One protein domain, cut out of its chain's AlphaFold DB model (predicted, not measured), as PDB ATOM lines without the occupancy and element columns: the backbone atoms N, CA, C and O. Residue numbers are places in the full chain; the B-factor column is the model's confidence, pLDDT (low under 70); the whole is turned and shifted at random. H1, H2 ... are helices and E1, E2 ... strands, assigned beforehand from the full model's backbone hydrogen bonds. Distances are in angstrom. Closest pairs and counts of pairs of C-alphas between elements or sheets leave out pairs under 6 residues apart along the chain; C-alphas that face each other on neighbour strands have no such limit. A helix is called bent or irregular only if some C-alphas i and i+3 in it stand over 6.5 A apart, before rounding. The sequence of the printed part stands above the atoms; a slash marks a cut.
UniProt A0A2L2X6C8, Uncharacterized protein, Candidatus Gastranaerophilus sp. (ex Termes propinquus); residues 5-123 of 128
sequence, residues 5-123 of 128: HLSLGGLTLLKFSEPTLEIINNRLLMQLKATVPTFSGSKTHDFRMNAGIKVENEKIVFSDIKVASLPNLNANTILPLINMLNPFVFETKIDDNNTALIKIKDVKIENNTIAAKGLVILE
ATOM      1  N   HIS A   5     -45.185  37.206   2.234       62.03
ATOM      2  CA  HIS A   5     -46.039  36.587   1.221       62.03
ATOM      3  C   HIS A   5     -45.319  36.554  -0.123       62.03
ATOM      4  O   HIS A   5     -44.773  37.567  -0.554       62.03
ATOM      5  N   LEU A   6     -45.351  35.404  -0.798       58.09
ATOM      6  CA  LEU A   6     -44.972  35.307  -2.205       58.09
ATOM      7  C   LEU A   6     -46.248  35.344  -3.046       58.09
ATOM      8  O   LEU A   6     -47.099  34.462  -2.892       58.09
ATOM      9  N   SER A   7     -46.379  36.335  -3.925       54.69
ATOM     10  CA  SER A   7     -47.498  36.433  -4.860       54.69
ATOM     11  C   SER A   7     -47.033  36.449  -6.314       54.69
ATOM     12  O   SER A   7     -46.028  37.067  -6.656       54.69
ATOM     13  N   LEU A   8     -47.774  35.756  -7.181       51.38
ATOM     14  CA  LEU A   8     -47.597  35.802  -8.633       51.38
ATOM     15  C   LEU A   8     -48.968  36.096  -9.251       51.38
ATOM     16  O   LEU A   8     -49.913  35.343  -9.029       51.38
ATOM     17  N   GLY A   9     -49.108  37.224  -9.953       46.06
ATOM     18  CA  GLY A   9     -50.385  37.617 -10.568       46.06
ATOM     19  C   GLY A   9     -51.548  37.791  -9.578       46.06
ATOM     20  O   GLY A   9     -52.681  37.461  -9.906       46.06
ATOM     21  N   GLY A  10     -51.281  38.252  -8.349       51.62
ATOM     22  CA  GLY A  10     -52.309  38.462  -7.315       51.62
ATOM     23  C   GLY A  10     -52.682  37.222  -6.491       51.62
ATOM     24  O   GLY A  10     -53.410  37.344  -5.508       51.62
ATOM     25  N   LEU A  11     -52.145  36.042  -6.818       53.84
ATOM     26  CA  LEU A  11     -52.344  34.814  -6.044       53.84
ATOM     27  C   LEU A  11     -51.235  34.655  -5.002       53.84
ATOM     28  O   LEU A  11     -50.059  34.670  -5.356       53.84
ATOM     29  N   THR A  12     -51.592  34.480  -3.725       60.44
ATOM     30  CA  THR A  12     -50.623  34.157  -2.663       60.44
ATOM     31  C   THR A  12     -50.247  32.683  -2.764       60.44
ATOM     32  O   THR A  12     -51.072  31.820  -2.482       60.44
ATOM     33  N   LEU A  13     -49.007  32.396  -3.157       66.31
ATOM     34  CA  LEU A  13     -48.495  31.035  -3.332       66.31
ATOM     35  C   LEU A  13     -47.968  30.447  -2.021       66.31
ATOM     36  O   LEU A  13     -48.085  29.247  -1.796       66.31
ATOM     37  N   LEU A  14     -47.387  31.286  -1.159       71.38
ATOM     38  CA  LEU A  14     -46.803  30.888   0.122       71.38
ATOM     39  C   LEU A  14     -46.970  32.019   1.140       71.38
ATOM     40  O   LEU A  14     -46.654  33.176   0.842       71.38
ATOM     41  N   LYS A  15     -47.441  31.686   2.345       75.38
ATOM     42  CA  LYS A  15     -47.438  32.581   3.510       75.38
ATOM     43  C   LYS A  15     -46.462  32.046   4.545       75.38
ATOM     44  O   LYS A  15     -46.611  30.910   4.978       75.38
ATOM     45  N   PHE A  16     -45.528  32.880   4.982       75.75
ATOM     46  CA  PHE A  16     -44.622  32.547   6.074       75.75
ATOM     47  C   PHE A  16     -44.996  33.307   7.343       75.75
ATOM     48  O   PHE A  16     -45.297  34.504   7.299       75.75
ATOM     49  N   SER A  17     -44.985  32.609   8.473       77.38
ATOM     50  CA  SER A  17     -45.317  33.165   9.784       77.38
ATOM     51  C   SER A  17     -44.420  32.602  10.877       77.38
ATOM     52  O   SER A  17     -43.811  31.549  10.706       77.38
ATOM     53  N   GLU A  18     -44.392  33.301  12.012       81.31
ATOM     54  CA  GLU A  18     -43.669  32.891  13.222       81.31
ATOM     55  C   GLU A  18     -42.169  32.623  12.980       81.31
ATOM     56  O   GLU A  18     -41.691  31.534  13.289       81.31
ATOM     57  N   PRO A  19     -41.413  33.584  12.409       80.81
ATOM     58  CA  PRO A  19     -39.979  33.402  12.258       80.81
ATOM     59  C   PRO A  19     -39.310  33.370  13.638       80.81
ATOM     60  O   PRO A  19     -39.440  34.311  14.421       80.81
ATOM     61  N   THR A  20     -38.567  32.304  13.916       84.19
ATOM     62  CA  THR A  20     -37.647  32.199  15.047       84.19
ATOM     63  C   THR A  20     -36.218  32.078  14.535       84.19
ATOM     64  O   THR A  20     -35.954  31.471  13.494       84.19
ATOM     65  N   LEU A  21     -35.295  32.710  15.254       82.31
ATOM     66  CA  LEU A  21     -33.878  32.782  14.919       82.31
ATOM     67  C   LEU A  21     -33.066  32.390  16.145       82.31
ATOM     68  O   LEU A  21     -33.233  32.968  17.216       82.31
ATOM     69  N   GLU A  22     -32.177  31.424  15.967       88.38
ATOM     70  CA  GLU A  22     -31.290  30.905  17.004       88.38
ATOM     71  C   GLU A  22     -29.882  30.729  16.433       88.38
ATOM     72  O   GLU A  22     -29.705  30.507  15.233       88.38
ATOM     73  N   ILE A  23     -28.861  30.805  17.285       88.62
ATOM     74  CA  ILE A  23     -27.485  30.486  16.901       88.62
ATOM     75  C   ILE A  23     -27.142  29.113  17.464       88.62
ATOM     76  O   ILE A  23     -27.150  28.915  18.676       88.62
ATOM     77  N   ILE A  24     -26.833  28.166  16.579       87.94
ATOM     78  CA  ILE A  24     -26.462  26.795  16.939       87.94
ATOM     79  C   ILE A  24     -25.232  26.395  16.133       87.94
ATOM     80  O   ILE A  24     -25.230  26.482  14.905       87.94
ATOM     81  N   ASN A  25     -24.186  25.926  16.817       86.50
ATOM     82  CA  ASN A  25     -22.936  25.469  16.198       86.50
ATOM     83  C   ASN A  25     -22.314  26.519  15.256       86.50
ATOM     84  O   ASN A  25     -21.948  26.202  14.125       86.50
ATOM     85  N   ASN A  26     -22.229  27.776  15.712       86.38
ATOM     86  CA  ASN A  26     -21.716  28.921  14.943       86.38
ATOM     87  C   ASN A  26     -22.454  29.181  13.617       86.38
ATOM     88  O   ASN A  26     -21.885  29.702  12.658       86.38
ATOM     89  N   ARG A  27     -23.733  28.805  13.542       87.56
ATOM     90  CA  ARG A  27     -24.589  29.025  12.375       87.56
ATOM     91  C   ARG A  27     -25.958  29.523  12.815       87.56
ATOM     92  O   ARG A  27     -26.392  29.250  13.930       87.56
ATOM     93  N   LEU A  28     -26.632  30.258  11.939       87.94
ATOM     94  CA  LEU A  28     -27.994  30.726  12.165       87.94
ATOM     95  C   LEU A  28     -28.985  29.629  11.801       87.94
ATOM     96  O   LEU A  28     -29.081  29.224  10.641       87.94
ATOM     97  N   LEU A  29     -29.741  29.176  12.793       88.75
ATOM     98  CA  LEU A  29     -30.931  28.375  12.599       88.75
ATOM     99  C   LEU A  29     -32.133  29.317  12.503       88.75
ATOM    100  O   LEU A  29     -32.437  30.047  13.441       88.75
ATOM    101  N   MET A  30     -32.826  29.277  11.372       84.94
ATOM    102  CA  MET A  30     -34.106  29.946  11.184       84.94
ATOM    103  C   MET A  30     -35.203  28.889  11.121       84.94
ATOM    104  O   MET A  30     -35.103  27.937  10.339       84.94
ATOM    105  N   GLN A  31     -36.249  29.056  11.924       86.75
ATOM    106  CA  GLN A  31     -37.462  28.247  11.839       86.75
ATOM    107  C   GLN A  31     -38.649  29.150  11.528       86.75
ATOM    108  O   GLN A  31     -38.720  30.278  12.000       86.75
ATOM    109  N   LEU A  32     -39.562  28.681  10.690       85.00
ATOM    110  CA  LEU A  32     -40.747  29.432  10.294       85.00
ATOM    111  C   LEU A  32     -41.822  28.471   9.800       85.00
ATOM    112  O   LEU A  32     -41.528  27.379   9.320       85.00
ATOM    113  N   LYS A  33     -43.079  28.887   9.887       85.31
ATOM    114  CA  LYS A  33     -44.214  28.123   9.371       85.31
ATOM    115  C   LYS A  33     -44.538  28.578   7.961       85.31
ATOM    116  O   LYS A  33     -44.793  29.759   7.744       85.31
ATOM    117  N   ALA A  34     -44.540  27.648   7.015       79.19
ATOM    118  CA  ALA A  34     -44.893  27.874   5.621       79.19
ATOM    119  C   ALA A  34     -46.300  27.335   5.345       79.19
ATOM    120  O   ALA A  34     -46.520  26.127   5.349       79.19
ATOM    121  N   THR A  35     -47.253  28.223   5.095       82.31
ATOM    122  CA  THR A  35     -48.621  27.871   4.717       82.31
ATOM    123  C   THR A  35     -48.764  27.909   3.203       82.31
ATOM    124  O   THR A  35     -48.614  28.961   2.577       82.31
ATOM    125  N   VAL A  36     -49.066  26.745   2.632       78.69
ATOM    126  CA  VAL A  36     -49.255  26.514   1.200       78.69
ATOM    127  C   VAL A  36     -50.753  26.348   0.921       78.69
ATOM    128  O   VAL A  36     -51.390  25.492   1.549       78.69
ATOM    129  N   PRO A  37     -51.349  27.131   0.007       72.44
ATOM    130  CA  PRO A  37     -52.688  26.864  -0.492       72.44
ATOM    131  C   PRO A  37     -52.685  25.584  -1.336       72.44
ATOM    132  O   PRO A  37     -51.808  25.354  -2.164       72.44
ATOM    133  N   THR A  38     -53.682  24.740  -1.126       76.69
ATOM    134  CA  THR A  38     -53.902  23.462  -1.808       76.69
ATOM    135  C   THR A  38     -55.362  23.376  -2.252       76.69
ATOM    136  O   THR A  38     -56.218  24.094  -1.740       76.69
ATOM    137  N   PHE A  39     -55.684  22.466  -3.173       74.38
ATOM    138  CA  PHE A  39     -57.067  22.276  -3.637       74.38
ATOM    139  C   PHE A  39     -58.063  21.929  -2.512       74.38
ATOM    140  O   PHE A  39     -59.254  22.172  -2.662       74.38
ATOM    141  N   SER A  40     -57.589  21.398  -1.379       77.25
ATOM    142  CA  SER A  40     -58.408  21.021  -0.219       77.25
ATOM    143  C   SER A  40     -58.336  22.017   0.950       77.25
ATOM    144  O   SER A  40     -58.668  21.649   2.074       77.25
ATOM    145  N   GLY A  41     -57.839  23.242   0.737       79.69
ATOM    146  CA  GLY A  41     -57.624  24.241   1.792       79.69
ATOM    147  C   GLY A  41     -56.153  24.631   1.913       79.69
ATOM    148  O   GLY A  41     -55.443  24.673   0.919       79.69
ATOM    149  N   SER A  42     -55.647  24.909   3.111       80.19
ATOM    150  CA  SER A  42     -54.241  25.286   3.312       80.19
ATOM    151  C   SER A  42     -53.510  24.287   4.199       80.19
ATOM    152  O   SER A  42     -54.054  23.868   5.218       80.19
ATOM    153  N   LYS A  43     -52.266  23.947   3.852       80.56
ATOM    154  CA  LYS A  43     -51.387  23.117   4.684       80.56
ATOM    155  C   LYS A  43     -50.226  23.945   5.203       80.56
ATOM    156  O   LYS A  43     -49.572  24.637   4.428       80.56
ATOM    157  N   THR A  44     -49.969  23.857   6.502       82.94
ATOM    158  CA  THR A  44     -48.820  24.500   7.142       82.94
ATOM    159  C   THR A  44     -47.718  23.476   7.365       82.94
ATOM    160  O   THR A  44     -47.970  22.385   7.867       82.94
ATOM    161  N   HIS A  45     -46.497  23.838   6.985       80.88
ATOM    162  CA  HIS A  45     -45.299  23.029   7.137       80.88
ATOM    163  C   HIS A  45     -44.253  23.785   7.948       80.88
ATOM    164  O   HIS A  45     -44.019  24.971   7.708       80.88
ATOM    165  N   ASP A  46     -43.586  23.086   8.863       82.69
ATOM    166  CA  ASP A  46     -42.450  23.643   9.588       82.69
ATOM    167  C   ASP A  46     -41.224  23.673   8.677       82.69
ATOM    168  O   ASP A  46     -40.672  22.645   8.273       82.69
ATOM    169  N   PHE A  47     -40.781  24.878   8.353       79.88
ATOM    170  CA  PHE A  47     -39.594  25.124   7.563       79.88
ATOM    171  C   PHE A  47     -38.422  25.429   8.492       79.88
ATOM    172  O   PHE A  47     -38.478  26.353   9.300       79.88
ATOM    173  N   ARG A  48     -37.346  24.651   8.362       83.75
ATOM    174  CA  ARG A  48     -36.094  24.864   9.084       83.75
ATOM    175  C   ARG A  48     -34.948  25.042   8.106       83.75
ATOM    176  O   ARG A  48     -34.731  24.215   7.216       83.75
ATOM    177  N   MET A  49     -34.192  26.106   8.327       84.19
ATOM    178  CA  MET A  49     -33.007  26.458   7.570       84.19
ATOM    179  C   MET A  49     -31.831  26.668   8.509       84.19
ATOM    180  O   MET A  49     -31.961  27.312   9.542       84.19
ATOM    181  N   ASN A  50     -30.663  26.200   8.090       86.81
ATOM    182  CA  ASN A  50     -29.395  26.475   8.733       86.81
ATOM    183  C   ASN A  50     -28.467  27.229   7.763       86.81
ATOM    184  O   ASN A  50     -28.090  26.689   6.723       86.81
ATOM    185  N   ALA A  51     -28.070  28.449   8.110       86.94
ATOM    186  CA  ALA A  51     -27.260  29.331   7.274       86.94
ATOM    187  C   ALA A  51     -25.994  29.808   8.004       86.94
ATOM    188  O   ALA A  51     -25.997  30.049   9.209       86.94
ATOM    189  N   GLY A  52     -24.903  29.960   7.259       88.50
ATOM    190  CA  GLY A  52     -23.791  30.820   7.653       88.50
ATOM    191  C   GLY A  52     -24.123  32.289   7.381       88.50
ATOM    192  O   GLY A  52     -25.164  32.615   6.805       88.50
ATOM    193  N   ILE A  53     -23.210  33.180   7.749       88.12
ATOM    194  CA  ILE A  53     -23.281  34.604   7.409       88.12
ATOM    195  C   ILE A  53     -21.972  35.054   6.785       88.12
ATOM    196  O   ILE A  53     -20.907  34.560   7.149       88.12
ATOM    197  N   LYS A  54     -22.066  35.987   5.846       89.19
ATOM    198  CA  LYS A  54     -20.916  36.654   5.237       89.19
ATOM    199  C   LYS A  54     -21.254  38.107   4.944       89.19
ATOM    200  O   LYS A  54     -22.417  38.504   5.018       89.19
ATOM    201  N   VAL A  55     -20.239  38.882   4.587       88.75
ATOM    202  CA  VAL A  55     -20.423  40.248   4.097       88.75
ATOM    203  C   VAL A  55     -20.465  40.239   2.574       88.75
ATOM    204  O   VAL A  55     -19.541  39.745   1.933       88.75
ATOM    205  N   GLU A  56     -21.512  40.820   1.996       86.31
ATOM    206  CA  GLU A  56     -21.592  41.149   0.571       86.31
ATOM    207  C   GLU A  56     -22.121  42.571   0.414       86.31
ATOM    208  O   GLU A  56     -23.102  42.945   1.053       86.31
ATOM    209  N   ASN A  57     -21.471  43.374  -0.437       85.00
ATOM    210  CA  ASN A  57     -21.843  44.774  -0.675       85.00
ATOM    211  C   ASN A  57     -22.050  45.566   0.630       85.00
ATOM    212  O   ASN A  57     -23.060  46.248   0.798       85.00
ATOM    213  N   GLU A  58     -21.106  45.429   1.566       83.69
ATOM    214  CA  GLU A  58     -21.110  46.110   2.872       83.69
ATOM    215  C   GLU A  58     -22.275  45.711   3.811       83.69
ATOM    216  O   GLU A  58     -22.474  46.345   4.849       83.69
ATOM    217  N   LYS A  59     -23.027  44.646   3.485       79.69
ATOM    218  CA  LYS A  59     -24.170  44.129   4.256       79.69
ATOM    219  C   LYS A  59     -23.944  42.687   4.700       79.69
ATOM    220  O   LYS A  59     -23.294  41.909   4.006       79.69
ATOM    221  N   ILE A  60     -24.525  42.313   5.840       83.94
ATOM    222  CA  ILE A  60     -24.551  40.914   6.281       83.94
ATOM    223  C   ILE A  60     -25.617  40.175   5.476       83.94
ATOM    224  O   ILE A  60     -26.787  40.559   5.479       83.94
ATOM    225  N   VAL A  61     -25.220  39.095   4.813       82.75
ATOM    226  CA  VAL A  61     -26.110  38.214   4.052       82.75
ATOM    227  C   VAL A  61     -25.985  36.777   4.540       82.75
ATOM    228  O   VAL A  61     -24.948  36.365   5.071       82.75
ATOM    229  N   PHE A  62     -27.042  35.995   4.339       83.44
ATOM    230  CA  PHE A  62     -26.992  34.558   4.576       83.44
ATOM    231  C   PHE A  62     -26.099  33.866   3.535       83.44
ATOM    232  O   PHE A  62     -26.073  34.233   2.361       83.44
ATOM    233  N   SER A  63     -25.366  32.843   3.963       83.19
ATOM    234  CA  SER A  63     -24.501  32.009   3.118       83.19
ATOM    235  C   SER A  63     -24.650  30.533   3.472       83.19
ATOM    236  O   SER A  63     -25.202  30.193   4.518       83.19
ATOM    237  N   ASP A  64     -24.193  29.641   2.591       83.50
ATOM    238  CA  ASP A  64     -24.182  28.188   2.806       83.50
ATOM    239  C   ASP A  64     -25.511  27.629   3.333       83.50
ATOM    240  O   ASP A  64     -25.538  26.852   4.290       83.50
ATOM    241  N   ILE A  65     -26.626  28.080   2.759       81.12
ATOM    242  CA  ILE A  65     -27.970  27.760   3.236       81.12
ATOM    243  C   ILE A  65     -28.255  26.267   3.061       81.12
ATOM    244  O   ILE A  65     -28.193  25.724   1.961       81.12
ATOM    245  N   LYS A  66     -28.615  25.612   4.166       79.81
ATOM    246  CA  LYS A  66     -29.053  24.214   4.214       79.81
ATOM    247  C   LYS A  66     -30.500  24.158   4.677       79.81
ATOM    248  O   LYS A  66     -30.819  24.629   5.766       79.81
ATOM    249  N   VAL A  67     -31.371  23.567   3.866       76.62
ATOM    250  CA  VAL A  67     -32.801  23.416   4.165       76.62
ATOM    251  C   VAL A  67     -33.058  21.980   4.600       76.62
ATOM    252  O   VAL A  67     -32.745  21.054   3.860       76.62
ATOM    253  N   ALA A  68     -33.618  21.788   5.794       69.50
ATOM    254  CA  ALA A  68     -33.857  20.449   6.337       69.50
ATOM    255  C   ALA A  68     -35.237  19.882   5.961       69.50
ATOM    256  O   ALA A  68     -35.399  18.669   5.866       69.50
ATOM    257  N   SER A  69     -36.239  20.744   5.759       63.34
ATOM    258  CA  SER A  69     -37.644  20.316   5.805       63.34
ATOM    259  C   SER A  69     -38.277  19.938   4.462       63.34
ATOM    260  O   SER A  69     -39.363  19.363   4.462       63.34
ATOM    261  N   LEU A  70     -37.676  20.286   3.316       60.19
ATOM    262  CA  LEU A  70     -38.317  20.132   2.000       60.19
ATOM    263  C   LEU A  70     -37.286  19.716   0.931       60.19
ATOM    264  O   LEU A  70     -36.693  20.589   0.299       60.19
ATOM    265  N   PRO A  71     -37.077  18.405   0.689       54.91
ATOM    266  CA  PRO A  71     -36.061  17.909  -0.253       54.91
ATOM    267  C   PRO A  71     -36.289  18.337  -1.714       54.91
ATOM    268  O   PRO A  71     -35.356  18.306  -2.508       54.91
ATOM    269  N   ASN A  72     -37.503  18.785  -2.059       54.31
ATOM    270  CA  ASN A  72     -37.880  19.195  -3.418       54.31
ATOM    271  C   ASN A  72     -37.910  20.720  -3.630       54.31
ATOM    272  O   ASN A  72     -38.253  21.176  -4.720       54.31
ATOM    273  N   LEU A  73     -37.599  21.525  -2.609       57.94
ATOM    274  CA  LEU A  73     -37.570  22.983  -2.735       57.94
ATOM    275  C   LEU A  73     -36.147  23.449  -3.016       57.94
ATOM    276  O   LEU A  73     -35.257  23.339  -2.177       57.94
ATOM    277  N   ASN A  74     -35.946  23.985  -4.218       62.12
ATOM    278  CA  ASN A  74     -34.675  24.571  -4.610       62.12
ATOM    279  C   ASN A  74     -34.362  25.766  -3.693       62.12
ATOM    280  O   ASN A  74     -35.139  26.721  -3.619       62.12
ATOM    281  N   ALA A  75     -33.210  25.720  -3.017       62.19
ATOM    282  CA  ALA A  75     -32.740  26.784  -2.133       62.19
ATOM    283  C   ALA A  75     -32.705  28.156  -2.836       62.19
ATOM    284  O   ALA A  75     -32.997  29.174  -2.215       62.19
ATOM    285  N   ASN A  76     -32.452  28.187  -4.149       63.06
ATOM    286  CA  ASN A  76     -32.437  29.420  -4.937       63.06
ATOM    287  C   ASN A  76     -33.826  30.066  -5.066       63.06
ATOM    288  O   ASN A  76     -33.924  31.284  -5.166       63.06
ATOM    289  N   THR A  77     -34.907  29.280  -5.033       63.91
ATOM    290  CA  THR A  77     -36.288  29.788  -5.133       63.91
ATOM    291  C   THR A  77     -36.734  30.485  -3.848       63.91
ATOM    292  O   THR A  77     -37.536  31.414  -3.886       63.91
ATOM    293  N   ILE A  78     -36.200  30.059  -2.705       66.94
ATOM    294  CA  ILE A  78     -36.539  30.615  -1.389       66.94
ATOM    295  C   ILE A  78     -35.538  31.665  -0.904       66.94
ATOM    296  O   ILE A  78     -35.845  32.413   0.020       66.94
ATOM    297  N   LEU A  79     -34.366  31.755  -1.537       66.69
ATOM    298  CA  LEU A  79     -33.315  32.707  -1.189       66.69
ATOM    299  C   LEU A  79     -33.806  34.168  -1.128       66.69
ATOM    300  O   LEU A  79     -33.485  34.844  -0.150       66.69
ATOM    301  N   PRO A  80     -34.630  34.670  -2.076       67.12
ATOM    302  CA  PRO A  80     -35.150  36.037  -2.000       67.12
ATOM    303  C   PRO A  80     -36.049  36.264  -0.779       67.12
ATOM    304  O   PRO A  80     -35.969  37.306  -0.135       67.12
ATOM    305  N   LEU A  81     -36.870  35.271  -0.428       66.88
ATOM    306  CA  LEU A  81     -37.767  35.328   0.729       66.88
ATOM    307  C   LEU A  81     -36.982  35.298   2.041       66.88
ATOM    308  O   LEU A  81     -37.257  36.079   2.945       66.88
ATOM    309  N   ILE A  82     -35.972  34.434   2.120       67.19
ATOM    310  CA  ILE A  82     -35.055  34.353   3.259       67.19
ATOM    311  C   ILE A  82     -34.310  35.678   3.443       67.19
ATOM    312  O   ILE A  82     -34.220  36.179   4.559       67.19
ATOM    313  N   ASN A  83     -33.826  36.280   2.355       65.88
ATOM    314  CA  ASN A  83     -33.159  37.578   2.408       65.88
ATOM    315  C   ASN A  83     -34.108  38.715   2.812       65.88
ATOM    316  O   ASN A  83     -33.667  39.653   3.465       65.88
ATOM    317  N   MET A  84     -35.402  38.632   2.489       68.00
ATOM    318  CA  MET A  84     -36.398  39.586   2.994       68.00
ATOM    319  C   MET A  84     -36.613  39.452   4.510       68.00
ATOM    320  O   MET A  84     -36.925  40.429   5.181       68.00
ATOM    321  N   LEU A  85     -36.419  38.248   5.051       66.88
ATOM    322  CA  LEU A  85     -36.448  37.963   6.487       66.88
ATOM    323  C   LEU A  85     -35.084  38.163   7.161       66.88
ATOM    324  O   LEU A  85     -34.917  37.779   8.318       66.88
ATOM    325  N   ASN A  86     -34.101  38.731   6.456       68.44
ATOM    326  CA  ASN A  86     -32.782  38.992   7.011       68.44
ATOM    327  C   ASN A  86     -32.894  40.031   8.147       68.44
ATOM    328  O   ASN A  86     -33.220  41.188   7.879       68.44
ATOM    329  N   PRO A  87     -32.615  39.646   9.408       65.94
ATOM    330  CA  PRO A  87     -32.774  40.533  10.554       65.94
ATOM    331  C   PRO A  87     -31.641  41.566  10.668       65.94
ATOM    332  O   PRO A  87     -31.696  42.427  11.539       65.94
ATOM    333  N   PHE A  88     -30.605  41.497   9.825       71.50
ATOM    334  CA  PHE A  88     -29.405  42.336   9.917       71.50
ATOM    335  C   PHE A  88     -29.558  43.715   9.261       71.50
ATOM    336  O   PHE A  88     -28.595  44.270   8.728       71.50
ATOM    337  N   VAL A  89     -30.764  44.282   9.299       66.19
ATOM    338  CA  VAL A  89     -30.977  45.694   8.970       66.19
ATOM    339  C   VAL A  89     -30.631  46.506  10.214       66.19
ATOM    340  O   VAL A  89     -31.376  46.516  11.189       66.19
ATOM    341  N   PHE A  90     -29.466  47.150  10.195       65.56
ATOM    342  CA  PHE A  90     -29.015  47.989  11.299       65.56
ATOM    343  C   PHE A  90     -29.467  49.428  11.076       65.56
ATOM    344  O   PHE A  90     -28.986  50.098  10.164       65.56
ATOM    345  N   GLU A  91     -30.354  49.909  11.936       62.12
ATOM    346  CA  GLU A  91     -30.587  51.339  12.104       62.12
ATOM    347  C   GLU A  91     -29.581  51.850  13.138       62.12
ATOM    348  O   GLU A  91     -29.492  51.317  14.246       62.12
ATOM    349  N   THR A  92     -28.767  52.842  12.775       60.16
ATOM    350  CA  THR A  92     -27.847  53.486  13.715       60.16
ATOM    351  C   THR A  92     -28.243  54.934  13.889       60.16
ATOM    352  O   THR A  92     -28.371  55.682  12.924       60.16
ATOM    353  N   LYS A  93     -28.429  55.312  15.149       62.44
ATOM    354  CA  LYS A  93     -28.591  56.689  15.578       62.44
ATOM    355  C   LYS A  93     -27.446  56.987  16.533       62.44
ATOM    356  O   LYS A  93     -27.316  56.319  17.557       62.44
ATOM    357  N   ILE A  94     -26.606  57.946  16.168       65.19
ATOM    358  CA  ILE A  94     -25.536  58.446  17.031       65.19
ATOM    359  C   ILE A  94     -25.875  59.898  17.336       65.19
ATOM    360  O   ILE A  94     -25.950  60.718  16.421       65.19
ATOM    361  N   ASP A  95     -26.122  60.185  18.612       75.38
ATOM    362  CA  ASP A  95     -26.647  61.463  19.100       75.38
ATOM    363  C   ASP A  95     -27.912  61.893  18.328       75.38
ATOM    364  O   ASP A  95     -28.873  61.124  18.228       75.38
ATOM    365  N   ASP A  96     -27.910  63.099  17.754       71.31
ATOM    366  CA  ASP A  96     -28.990  63.633  16.913       71.31
ATOM    367  C   ASP A  96     -28.800  63.327  15.415       71.31
ATOM    368  O   ASP A  96     -29.618  63.727  14.582       71.31
ATOM    369  N   ASN A  97     -27.735  62.608  15.046       61.75
ATOM    370  CA  ASN A  97     -27.447  62.284  13.657       61.75
ATOM    371  C   ASN A  97     -28.162  60.992  13.231       61.75
ATOM    372  O   ASN A  97     -27.699  59.874  13.472       61.75
ATOM    373  N   ASN A  98     -29.298  61.173  12.555       69.25
ATOM    374  CA  ASN A  98     -30.090  60.089  11.971       69.25
ATOM    375  C   ASN A  98     -29.618  59.681  10.557       69.25
ATOM    376  O   ASN A  98     -30.230  58.802   9.959       69.25
ATOM    377  N   THR A  99     -28.581  60.319   9.995       75.81
ATOM    378  CA  THR A  99     -28.027  59.986   8.665       75.81
ATOM    379  C   THR A  99     -26.740  59.166   8.747       75.81
ATOM    380  O   THR A  99     -26.080  58.933   7.738       75.81
ATOM    381  N   ALA A 100     -26.381  58.698   9.943       74.69
ATOM    382  CA  ALA A 100     -25.220  57.854  10.159       74.69
ATOM    383  C   ALA A 100     -25.302  56.553   9.333       74.69
ATOM    384  O   ALA A 100     -26.282  55.809   9.392       74.69
ATOM    385  N   LEU A 101     -24.244  56.257   8.573       76.75
ATOM    386  CA  LEU A 101     -24.158  55.080   7.707       76.75
ATOM    387  C   LEU A 101     -23.250  54.023   8.336       76.75
ATOM    388  O   LEU A 101     -22.095  54.304   8.659       76.75
ATOM    389  N   ILE A 102     -23.732  52.784   8.451       80.38
ATOM    390  CA  ILE A 102     -22.894  51.643   8.839       80.38
ATOM    391  C   ILE A 102     -22.425  50.905   7.586       80.38
ATOM    392  O   ILE A 102     -23.235  50.463   6.774       80.38
ATOM    393  N   LYS A 103     -21.112  50.695   7.477       84.44
ATOM    394  CA  LYS A 103     -20.493  49.821   6.475       84.44
ATOM    395  C   LYS A 103     -19.872  48.610   7.151       84.44
ATOM    396  O   LYS A 103     -18.848  48.741   7.826       84.44
ATOM    397  N   ILE A 104     -20.460  47.430   6.969       86.62
ATOM    398  CA  ILE A 104     -19.920  46.187   7.532       86.62
ATOM    399  C   ILE A 104     -18.765  45.707   6.647       86.62
ATOM    400  O   ILE A 104     -18.894  45.634   5.429       86.62
ATOM    401  N   LYS A 105     -17.622  45.397   7.259       89.44
ATOM    402  CA  LYS A 105     -16.418  44.884   6.585       89.44
ATOM    403  C   LYS A 105     -16.210  43.394   6.808       89.44
ATOM    404  O   LYS A 105     -15.710  42.714   5.923       89.44
ATOM    405  N   ASP A 106     -16.557  42.913   7.994       90.62
ATOM    406  CA  ASP A 106     -16.364  41.523   8.389       90.62
ATOM    407  C   ASP A 106     -17.480  41.101   9.344       90.62
ATOM    408  O   ASP A 106     -18.005  41.922  10.103       90.62
ATOM    409  N   VAL A 107     -17.850  39.826   9.296       90.19
ATOM    410  CA  VAL A 107     -18.869  39.253  10.167       90.19
ATOM    411  C   VAL A 107     -18.547  37.797  10.455       90.19
ATOM    412  O   VAL A 107     -18.216  37.027   9.556       90.19
ATOM    413  N   LYS A 108     -18.678  37.404  11.719       90.69
ATOM    414  CA  LYS A 108     -18.481  36.028  12.159       90.69
ATOM    415  C   LYS A 108     -19.457  35.656  13.262       90.69
ATOM    416  O   LYS A 108     -19.872  36.504  14.051       90.69
ATOM    417  N   ILE A 109     -19.802  34.375  13.315       88.25
ATOM    418  CA  ILE A 109     -20.549  33.793  14.427       88.25
ATOM    419  C   ILE A 109     -19.558  33.007  15.268       88.25
ATOM    420  O   ILE A 109     -18.994  32.020  14.801       88.25
ATOM    421  N   GLU A 110     -19.347  33.441  16.501       87.12
ATOM    422  CA  GLU A 110     -18.473  32.767  17.455       87.12
ATOM    423  C   GLU A 110     -19.109  32.825  18.838       87.12
ATOM    424  O   GLU A 110     -19.703  33.836  19.212       87.12
ATOM    425  N   ASN A 111     -18.984  31.745  19.610       84.94
ATOM    426  CA  ASN A 111     -19.484  31.672  20.986       84.94
ATOM    427  C   ASN A 111     -20.966  32.075  21.099       84.94
ATOM    428  O   ASN A 111     -21.336  32.880  21.950       84.94
ATOM    429  N   ASN A 112     -21.806  31.569  20.190       80.88
ATOM    430  CA  ASN A 112     -23.234  31.905  20.095       80.88
ATOM    431  C   ASN A 112     -23.539  33.409  19.953       80.88
ATOM    432  O   ASN A 112     -24.646  33.848  20.251       80.88
ATOM    433  N   THR A 113     -22.575  34.196  19.475       83.50
ATOM    434  CA  THR A 113     -22.702  35.642  19.294       83.50
ATOM    435  C   THR A 113     -22.346  36.012  17.859       83.50
ATOM    436  O   THR A 113     -21.491  35.381  17.237       83.50
ATOM    437  N   ILE A 114     -22.991  37.045  17.319       87.06
ATOM    438  CA  ILE A 114     -22.642  37.608  16.010       87.06
ATOM    439  C   ILE A 114     -21.713  38.787  16.251       87.06
ATOM    440  O   ILE A 114     -22.121  39.802  16.812       87.06
ATOM    441  N   ALA A 115     -20.463  38.651  15.827       88.31
ATOM    442  CA  ALA A 115     -19.483  39.720  15.867       88.31
ATOM    443  C   ALA A 115     -19.345  40.320  14.468       88.31
ATOM    444  O   ALA A 115     -18.917  39.642  13.534       88.31
ATOM    445  N   ALA A 116     -19.688  41.598  14.332       88.06
ATOM    446  CA  ALA A 116     -19.493  42.362  13.108       88.06
ATOM    447  C   ALA A 116     -18.408  43.421  13.322       88.06
ATOM    448  O   ALA A 116     -18.352  44.071  14.366       88.06
ATOM    449  N   LYS A 117     -17.550  43.609  12.322       89.38
ATOM    450  CA  LYS A 117     -16.600  44.722  12.257       89.38
ATOM    451  C   LYS A 117     -16.989  45.610  11.094       89.38
ATOM    452  O   LYS A 117     -17.305  45.121  10.011       89.38
ATOM    453  N   GLY A 118     -16.915  46.914  11.293       87.12
ATOM    454  CA  GLY A 118     -17.324  47.870  10.279       87.12
ATOM    455  C   GLY A 118     -16.830  49.274  10.560       87.12
ATOM    456  O   GLY A 118     -16.059  49.508  11.490       87.12
ATOM    457  N   LEU A 119     -17.273  50.195   9.716       86.50
ATOM    458  CA  LEU A 119     -17.103  51.628   9.890       86.50
ATOM    459  C   LEU A 119     -18.472  52.253  10.111       86.50
ATOM    460  O   LEU A 119     -19.431  51.883   9.434       86.50
ATOM    461  N   VAL A 120     -18.532  53.224  11.013       83.00
ATOM    462  CA  VAL A 120     -19.678  54.122  11.117       83.00
ATOM    463  C   VAL A 120     -19.258  55.466  10.549       83.00
ATOM    464  O   VAL A 120     -18.260  56.040  10.981       83.00
ATOM    465  N   ILE A 121     -19.977  55.928   9.532       82.12
ATOM    466  CA  ILE A 121     -19.745  57.207   8.872       82.12
ATOM    467  C   ILE A 121     -20.799  58.176   9.385       82.12
ATOM    468  O   ILE A 121     -21.995  57.942   9.227       82.12
ATOM    469  N   LEU A 122     -20.334  59.260   9.994       82.25
ATOM    470  CA  LEU A 122     -21.168  60.368  10.432       82.25
ATOM    471  C   LEU A 122     -21.040  61.486   9.406       82.25
ATOM    472  O   LEU A 122     -19.989  62.118   9.301       82.25
ATOM    473  N   GLU A 123     -22.099  61.724   8.641       75.19
ATOM    474  CA  GLU A 123     -22.160  62.893   7.772       75.19
ATOM    475  C   GLU A 123     -22.407  64.128   8.643       75.19
ATOM    476  O   GLU A 123     -23.454  64.256   9.277       75.19
TER     477      GLU A 123
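This is residues 5 to 123 of the 128 residues of an uncharacterized protein of Candidatus Gastranaerophilus sp. (ex Termes propinquus) (UniProt A0A2L2X6C8). What does the model look like? A long antiparallel sheet, E1 to E5, curls like part of a barrel round one short helix, H1, and a two-stranded hairpin, E6 and E7, crosses one end of it, only partly face to face with it. A long link, residues 85 to 100, leads from the helix to the hairpin. What is it made of? The printed part has 119 residues, mostly strand, with named elements in the order E1 E2 E3 E4 E5 H1 E6 E7; the large sheet has the order E1 - E2 - E3 - E4 - E5. How large is it? It is loose, with a radius of gyration of the C-alphas of 17.1 A, and elongated, spanning 55 by 34 by 21 A.

Where does the large sheet lie? E1 is residues 5 to 8, from C-alpha 5 at (-46.039, 36.587, 1.221); E2 is residues 11 to 24, 35.5 A long, and E3 residues 27 to 38, 33.0 A. E4 is residues 41 to 56, 39.8 A, and E5 residues 59 to 67, 22.4 A. What follows? H1 is residues 75 to 84, 14.3 A, and irregular: C-alphas 77 and 80 are 7.1 A apart. E6 is residues 101 to 110, 25.0 A, and E7 residues 113 to 121, 24.1 A, ending at C-alpha 121 at (-19.745, 57.207, 8.872).

How do E1 to E5 pair? They form a meander, each strand the antiparallel neighbour of the one before, with N 6 and O 14 at 3.1 A, N 15 and O 35 at 3.0 A, N 28 and O 51 at 2.8 A, and N 50 and O 66 at 2.8 A. E2 bends by 53 degrees at residue 18, and its pairing is staggered: with E1 over residues 11 to 15, with E3 over 15 to 24. Where is H1? It is on one face of this strongly twisted sheet, making two layers, helix and sheet; its closest C-alphas to E5 are those of Val 67 and Ala 75, 7.1 A apart. In H1, 4 of 6 O i to N i+4 pairs are within hydrogen-bond range. Where is the hairpin E6 and E7? N 103 and O 119 are 2.8 A apart, and the two sheets form a sandwich, two sheets face to face, their strands at 86 degrees. The closest C-alphas of E4 and E6 are those of Lys 54 and Val 107, 5.9 A.

How far does it reach? The two C-alphas farthest apart, those of Ser 40 and Glu 123, are 56.0 A apart. Is it continuous? The printed part has no cut; the link H1 to E6 is long, with 16 residues. Where is confidence low? Residues 5 to 13, 68 to 87, 89 to 94 and 97 to 98 are under 70, and the mean pLDDT of the printed part is 76.4.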